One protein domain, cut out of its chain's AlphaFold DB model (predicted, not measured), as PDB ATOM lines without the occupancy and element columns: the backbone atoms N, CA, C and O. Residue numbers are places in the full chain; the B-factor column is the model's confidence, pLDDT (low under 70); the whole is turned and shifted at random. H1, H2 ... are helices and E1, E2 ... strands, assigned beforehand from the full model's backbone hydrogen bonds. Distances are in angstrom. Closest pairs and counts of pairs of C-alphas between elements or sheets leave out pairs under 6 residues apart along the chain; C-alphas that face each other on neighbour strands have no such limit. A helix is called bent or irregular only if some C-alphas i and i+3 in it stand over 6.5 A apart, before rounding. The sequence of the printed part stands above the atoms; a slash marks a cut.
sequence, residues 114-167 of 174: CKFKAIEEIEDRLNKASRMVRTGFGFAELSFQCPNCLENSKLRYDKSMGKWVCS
ATOM      1  N   CYS A 114     322.199 195.724 171.481       69.62
ATOM      2  CA  CYS A 114     321.177 194.728 171.172       69.62
ATOM      3  C   CYS A 114     321.328 193.468 172.034       69.62
ATOM      4  O   CYS A 114     320.329 192.942 172.524       69.62
ATOM      5  N   LYS A 115     322.563 193.007 172.266       76.25
ATOM      6  CA  LYS A 115     322.836 191.871 173.157       76.25
ATOM      7  C   LYS A 115     322.506 192.184 174.615       76.25
ATOM      8  O   LYS A 115     321.902 191.339 175.264       76.25
ATOM      9  N   PHE A 116     322.836 193.377 175.116       77.00
ATOM     10  CA  PHE A 116     322.450 193.799 176.469       77.00
ATOM     11  C   PHE A 116     320.933 193.788 176.650       77.00
ATOM     12  O   PHE A 116     320.437 193.165 177.583       77.00
ATOM     13  N   LYS A 117     320.193 194.370 175.703       74.31
ATOM     14  CA  LYS A 117     318.729 194.348 175.738       74.31
ATOM     15  C   LYS A 117     318.170 192.920 175.720       74.31
ATOM     16  O   LYS A 117     317.250 192.606 176.467       74.31
ATOM     17  N   ALA A 118     318.744 192.039 174.900       79.44
ATOM     18  CA  ALA A 118     318.344 190.635 174.872       79.44
ATOM     19  C   ALA A 118     318.609 189.926 176.214       79.44
ATOM     20  O   ALA A 118     317.805 189.095 176.629       79.44
ATOM     21  N   ILE A 119     319.706 190.257 176.907       83.25
ATOM     22  CA  ILE A 119     320.008 189.731 178.247       83.25
ATOM     23  C   ILE A 119     318.966 190.212 179.260       83.25
ATOM     24  O   ILE A 119     318.406 189.378 179.965       83.25
ATOM     25  N   GLU A 120     318.637 191.505 179.285       82.62
ATOM     26  CA  GLU A 120     317.599 192.052 180.176       82.62
ATOM     27  C   GLU A 120     316.234 191.376 179.951       82.62
ATOM     28  O   GLU A 120     315.540 191.001 180.897       82.62
ATOM     29  N   GLU A 121     315.854 191.150 178.687       86.25
ATOM     30  CA  GLU A 121     314.623 190.432 178.339       86.25
ATOM     31  C   GLU A 121     314.650 188.969 178.816       86.25
ATOM     32  O   GLU A 121     313.629 188.432 179.261       86.25
ATOM     33  N   ILE A 122     315.808 188.304 178.743       89.25
ATOM     34  CA  ILE A 122     315.987 186.943 179.262       89.25
ATOM     35  C   ILE A 122     315.892 186.931 180.789       89.25
ATOM     36  O   ILE A 122     315.205 186.065 181.333       89.25
ATOM     37  N   GLU A 123     316.520 187.880 181.480       88.50
ATOM     38  CA  GLU A 123     316.454 188.002 182.937       88.50
ATOM     39  C   GLU A 123     315.019 188.231 183.425       88.50
ATOM     40  O   GLU A 123     314.582 187.585 184.381       88.50
ATOM     41  N   ASP A 124     314.240 189.082 182.754       86.50
ATOM     42  CA  ASP A 124     312.825 189.291 183.082       86.50
ATOM     43  C   ASP A 124     311.994 188.016 182.859       86.50
ATOM     44  O   ASP A 124     311.201 187.609 183.719       86.50
ATOM     45  N   ARG A 125     312.205 187.322 181.733       89.12
ATOM     46  CA  ARG A 125     311.531 186.044 181.449       89.12
ATOM     47  C   ARG A 125     311.876 184.977 182.482       89.12
ATOM     48  O   ARG A 125     310.972 184.274 182.942       89.12
ATOM     49  N   LEU A 126     313.149 184.869 182.859       89.81
ATOM     50  CA  LEU A 126     313.613 183.935 183.879       89.81
ATOM     51  C   LEU A 126     312.984 184.273 185.232       89.81
ATOM     52  O   LEU A 126     312.405 183.401 185.870       89.81
ATOM     53  N   ASN A 127     312.966 185.549 185.616       86.06
ATOM     54  CA  ASN A 127     312.326 186.004 186.848       86.06
ATOM     55  C   ASN A 127     310.825 185.682 186.897       86.06
ATOM     56  O   ASN A 127     310.315 185.259 187.942       86.06
ATOM     57  N   LYS A 128     310.108 185.847 185.779       88.75
ATOM     58  CA  LYS A 128     308.689 185.474 185.653       88.75
ATOM     59  C   LYS A 128     308.486 183.964 185.782       88.75
ATOM     60  O   LYS A 128     307.609 183.543 186.536       88.75
ATOM     61  N   ALA A 129     309.313 183.158 185.119       88.44
ATOM     62  CA  ALA A 129     309.260 181.700 185.223       88.44
ATOM     63  C   ALA A 129     309.563 181.223 186.655       88.44
ATOM     64  O   ALA A 129     308.761 180.505 187.256       88.44
ATOM     65  N   SER A 130     310.648 181.716 187.260       89.75
ATOM     66  CA  SER A 130     311.004 181.439 188.654       89.75
ATOM     67  C   SER A 130     309.912 181.877 189.625       89.75
ATOM     68  O   SER A 130     309.674 181.223 190.639       89.75
ATOM     69  N   ARG A 131     309.184 182.967 189.339       88.38
ATOM     70  CA  ARG A 131     308.044 183.393 190.166       88.38
ATOM     71  C   ARG A 131     306.959 182.321 190.215       88.38
ATOM     72  O   ARG A 131     306.462 182.060 191.305       88.38
ATOM     73  N   MET A 132     306.628 181.684 189.092       86.81
ATOM     74  CA  MET A 132     305.632 180.606 189.071       86.81
ATOM     75  C   MET A 132     306.064 179.427 189.948       86.81
ATOM     76  O   MET A 132     305.269 178.945 190.755       86.81
ATOM     77  N   VAL A 133     307.334 179.021 189.850       88.62
ATOM     78  CA  VAL A 133     307.907 177.943 190.674       88.62
ATOM     79  C   VAL A 133     307.858 178.310 192.156       88.62
ATOM     80  O   VAL A 133     307.321 177.548 192.956       88.62
ATOM     81  N   ARG A 134     308.336 179.508 192.519       90.00
ATOM     82  CA  ARG A 134     308.318 180.022 193.899       90.00
ATOM     83  C   ARG A 134     306.914 180.042 194.486       90.00
ATOM     84  O   ARG A 134     306.713 179.620 195.618       90.00
ATOM     85  N   THR A 135     305.941 180.521 193.722       87.81
ATOM     86  CA  THR A 135     304.548 180.571 194.161       87.81
ATOM     87  C   THR A 135     303.977 179.167 194.367       87.81
ATOM     88  O   THR A 135     303.363 178.926 195.402       87.81
ATOM     89  N   GLY A 136     304.223 178.230 193.446       90.12
ATOM     90  CA  GLY A 136     303.776 176.841 193.586       90.12
ATOM     91  C   GLY A 136     304.403 176.133 194.791       90.12
ATOM     92  O   GLY A 136     303.682 175.596 195.627       90.12
ATOM     93  N   PHE A 137     305.731 176.194 194.922       92.25
ATOM     94  CA  PHE A 137     306.458 175.607 196.054       92.25
ATOM     95  C   PHE A 137     306.061 176.244 197.388       92.25
ATOM     96  O   PHE A 137     305.912 175.534 198.378       92.25
ATOM     97  N   GLY A 138     305.878 177.567 197.408       90.25
ATOM     98  CA  GLY A 138     305.490 178.317 198.598       90.25
ATOM     99  C   GLY A 138     304.095 177.951 199.087       90.25
ATOM    100  O   GLY A 138     303.930 177.647 200.262       90.25
ATOM    101  N   PHE A 139     303.102 177.906 198.193       92.00
ATOM    102  CA  PHE A 139     301.737 177.523 198.569       92.00
ATOM    103  C   PHE A 139     301.586 176.038 198.915       92.00
ATOM    104  O   PHE A 139     300.765 175.705 199.762       92.00
ATOM    105  N   ALA A 140     302.362 175.154 198.283       93.69
ATOM    106  CA  ALA A 140     302.355 173.721 198.584       93.69
ATOM    107  C   ALA A 140     303.288 173.334 199.751       93.69
ATOM    108  O   ALA A 140     303.391 172.155 200.080       93.69
ATOM    109  N   GLU A 141     303.986 174.306 200.351       92.44
ATOM    110  CA  GLU A 141     304.957 174.123 201.438       92.44
ATOM    111  C   GLU A 141     306.015 173.035 201.178       92.44
ATOM    112  O   GLU A 141     306.440 172.316 202.095       92.44
ATOM    113  N   LEU A 142     306.449 172.915 199.921       93.94
ATOM    114  CA  LEU A 142     307.402 171.895 199.498       93.94
ATOM    115  C   LEU A 142     308.803 172.190 200.040       93.94
ATOM    116  O   LEU A 142     309.288 173.323 200.002       93.94
ATOM    117  N   SER A 143     309.471 171.140 200.514       93.75
ATOM    118  CA  SER A 143     310.889 171.194 200.855       93.75
ATOM    119  C   SER A 143     311.752 171.173 199.594       93.75
ATOM    120  O   SER A 143     311.493 170.391 198.679       93.75
ATOM    121  N   PHE A 144     312.811 171.971 199.578       93.06
ATOM    122  CA  PHE A 144     313.817 171.991 198.518       93.06
ATOM    123  C   PHE A 144     315.203 172.229 199.122       93.06
ATOM    124  O   PHE A 144     315.317 172.745 200.232       93.06
ATOM    125  N   GLN A 145     316.259 171.886 198.388       95.88
ATOM    126  CA  GLN A 145     317.617 172.263 198.768       95.88
ATOM    127  C   GLN A 145     317.912 173.675 198.249       95.88
ATOM    128  O   GLN A 145     317.856 173.917 197.043       95.88
ATOM    129  N   CYS A 146     318.187 174.623 199.144       94.38
ATOM    130  CA  CYS A 146     318.457 176.005 198.758       94.38
ATOM    131  C   CYS A 146     319.833 176.125 198.088       94.38
ATOM    132  O   CYS A 146     320.815 175.716 198.697       94.38
ATOM    133  N   PRO A 147     319.965 176.731 196.894       92.94
ATOM    134  CA  PRO A 147     321.273 176.853 196.246       92.94
ATOM    135  C   PRO A 147     322.200 177.873 196.922       92.94
ATOM    136  O   PRO A 147     323.407 177.804 196.728       92.94
ATOM    137  N   ASN A 148     321.660 178.787 197.737       94.56
ATOM    138  CA  ASN A 148     322.454 179.827 198.398       94.56
ATOM    139  C   ASN A 148     323.087 179.336 199.710       94.56
ATOM    140  O   ASN A 148     324.249 179.625 199.967       94.56
ATOM    141  N   CYS A 149     322.346 178.591 200.542       95.38
ATOM    142  CA  CYS A 149     322.863 178.052 201.810       95.38
ATOM    143  C   CYS A 149     323.089 176.533 201.807       95.38
ATOM    144  O   CYS A 149     323.591 175.997 202.787       95.38
ATOM    145  N   LEU A 150     322.729 175.837 200.722       95.25
ATOM    146  CA  LEU A 150     322.884 174.388 200.505       95.25
ATOM    147  C   LEU A 150     322.105 173.478 201.472       95.25
ATOM    148  O   LEU A 150     322.188 172.251 201.374       95.25
ATOM    149  N   GLU A 151     321.297 174.059 202.357       96.00
ATOM    150  CA  GLU A 151     320.445 173.348 203.306       96.00
ATOM    151  C   GLU A 151     319.063 173.030 202.729       96.00
ATOM    152  O   GLU A 151     318.534 173.743 201.870       96.00
ATOM    153  N   ASN A 152     318.436 171.979 203.265       96.31
ATOM    154  CA  ASN A 152     317.019 171.723 203.033       96.31
ATOM    155  C   ASN A 152     316.181 172.798 203.731       96.31
ATOM    156  O   ASN A 152     316.309 173.032 204.933       96.31
ATOM    157  N   SER A 153     315.309 173.444 202.966       95.56
ATOM    158  CA  SER A 153     314.506 174.568 203.421       95.56
ATOM    159  C   SER A 153     313.113 174.548 202.791       95.56
ATOM    160  O   SER A 153     312.808 173.729 201.919       95.56
ATOM    161  N   LYS A 154     312.252 175.453 203.255       95.62
ATOM    162  CA  LYS A 154     310.952 175.762 202.659       95.62
ATOM    163  C   LYS A 154     310.912 177.236 202.282       95.62
ATOM    164  O   LYS A 154     311.696 178.049 202.772       95.62
ATOM    165  N   LEU A 155     309.993 177.586 201.391       95.69
ATOM    166  CA  LEU A 155     309.782 178.980 201.033       95.69
ATOM    167  C   LEU A 155     308.919 179.674 202.089       95.69
ATOM    168  O   LEU A 155     307.896 179.144 202.516       95.69
ATOM    169  N   ARG A 156     309.305 180.894 202.460       95.00
ATOM    170  CA  ARG A 156     308.507 181.825 203.268       95.00
ATOM    171  C   ARG A 156     308.268 183.098 202.466       95.00
ATOM    172  O   ARG A 156     309.176 183.584 201.800       95.00
ATOM    173  N   TYR A 157     307.063 183.655 202.533       94.44
ATOM    174  CA  TYR A 157     306.778 184.932 201.883       94.44
ATOM    175  C   TYR A 157     307.269 186.100 202.746       94.44
ATOM    176  O   TYR A 157     306.760 186.326 203.846       94.44
ATOM    177  N   ASP A 158     308.249 186.846 202.241       93.75
ATOM    178  CA  ASP A 158     308.708 188.095 202.831       93.75
ATOM    179  C   ASP A 158     307.847 189.257 202.319       93.75
ATOM    180  O   ASP A 158     307.873 189.620 201.140       93.75
ATOM    181  N   LYS A 159     307.066 189.851 203.227       91.75
ATOM    182  CA  LYS A 159     306.167 190.970 202.913       91.75
ATOM    183  C   LYS A 159     306.903 192.282 202.651       91.75
ATOM    184  O   LYS A 159     306.366 193.105 201.919       91.75
ATOM    185  N   SER A 160     308.086 192.482 203.234       92.06
ATOM    186  CA  SER A 160     308.875 193.703 203.029       92.06
ATOM    187  C   SER A 160     309.449 193.757 201.613       92.06
ATOM    188  O   SER A 160     309.461 194.811 200.985       92.06
ATOM    189  N   MET A 161     309.833 192.594 201.081       86.00
ATOM    190  CA  MET A 161     310.368 192.453 199.726       86.00
ATOM    191  C   MET A 161     309.295 192.105 198.686       86.00
ATOM    192  O   MET A 161     309.547 192.216 197.487       86.00
ATOM    193  N   GLY A 162     308.121 191.635 199.122       89.00
ATOM    194  CA  GLY A 162     307.068 191.126 198.242       89.00
ATOM    195  C   GLY A 162     307.479 189.859 197.483       89.00
ATOM    196  O   GLY A 162     307.103 189.684 196.321       89.00
ATOM    197  N   LYS A 163     308.303 188.996 198.095       90.94
ATOM    198  CA  LYS A 163     308.939 187.842 197.434       90.94
ATOM    199  C   LYS A 163     308.939 186.598 198.319       90.94
ATOM    200  O   LYS A 163     308.935 186.684 199.541       90.94
ATOM    201  N   TRP A 164     308.973 185.426 197.689       93.38
ATOM    202  CA  TRP A 164     309.234 184.158 198.374       93.38
ATOM    203  C   TRP A 164     310.739 183.956 198.526       93.38
ATOM    204  O   TRP A 164     311.470 184.037 197.537       93.38
ATOM    205  N   VAL A 165     311.174 183.675 199.747       94.88
ATOM    206  CA  VAL A 165     312.582 183.519 200.118       94.88
ATOM    207  C   VAL A 165     312.805 182.213 200.872       94.88
ATOM    208  O   VAL A 165     311.862 181.621 201.403       94.88
ATOM    209  N   CYS A 166     314.053 181.758 200.924       95.75
ATOM    210  CA  CYS A 166     314.473 180.641 201.764       95.75
ATOM    211  C   CYS A 166     314.189 180.947 203.244       95.75
ATOM    212  O   CYS A 166     314.553 182.016 203.736       95.75
ATOM    213  N   SER A 167     313.574 180.014 203.979       95.75
ATOM    214  CA  SER A 167     313.294 180.213 205.406       95.75
ATOM    215  C   SER A 167     314.552 180.245 206.275       95.75
ATOM    216  O   SER A 167     314.487 180.761 207.387       95.75
TER     217      SER A 167
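Overview. This is residues 114 to 167 of the 174 residues of an uncharacterized protein of Archaeoglobus profundus (strain DSM 5631 / JCM 9629 / NBRC 100127 / Av18) (UniProt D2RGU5). A single long helix, H1, sticks out like a handle with its residues 114 to 130, and a small head sits at its other end. In that head the short hairpin of E1 and E2 packs on residues 131 to 139 of H1, and a long loop, residues 140 to 154, swings out from the helix end and folds back to E1. The 54 printed residues hold one named helix and two named strands in the order H1, E1, E2; the sheet has the order E1 - E2 and is antiparallel, and the class is mixed, helices and strands. The whole is loose, with a radius of gyration of the C-alphas of 13.3 A, and elongated, spanning 39 by 23 by 20 A.

Arrangement. Begin at residue 114, where H1, residues 114 to 139, sets out; residues 114 to 130 stand free. Along H1 you will find every O i to N i+4 pair within hydrogen-bond range. After the helix, look at residues 144 to 145, which pair with residues 152 to 153, antiparallel, in a short pairing outside the named strands. Next comes E1, residues 155 to 158; its closest C-alphas to H1 are those of Leu 155 and Gly 138, 5.0 A apart. E2, residues 163 to 166, forms a hairpin with E1, antiparallel, at 134 degrees between their N-to-C directions. Look there for N 156 and O 165 at 2.9 A and N 158 and O 163 at 2.8 A, both within hydrogen-bond range. The C-alphas of Tyr 157 and Trp 164 face each other at 4.4 A. Between H1 and E2 the closest C-alphas are those of Arg 134 and Trp 164, 6.2 A apart.

Along the chain. Find C-alpha 114 at (321.177, 194.728, 171.172); from there H1 runs 37.7 A through 26 residues to C-alpha 139 at (301.737, 177.523, 198.569). H1 is neither bent nor irregular. E1 begins at C-alpha 155, printed at (309.782, 178.980, 201.033), and has 4 residues over 9.4 A. E2 has 4 residues over 10.1 A and ends at C-alpha 166, at (314.473, 180.641, 201.764).

Size, cuts and confidence. The C-alphas of Cys 114 and Glu 141 are the two farthest apart, at 40.0 A. Without residues 114 to 130, the body of 37 residues spans 23 by 19 by 13 A. The link from H1 to E1, 15 residues, is long; the link from E1 to E2, 4 residues, is tight. The printed part has no cut. In the B-factor column the mean pLDDT of the printed part is 90.0, and residue 114 is the one printed residue under 70.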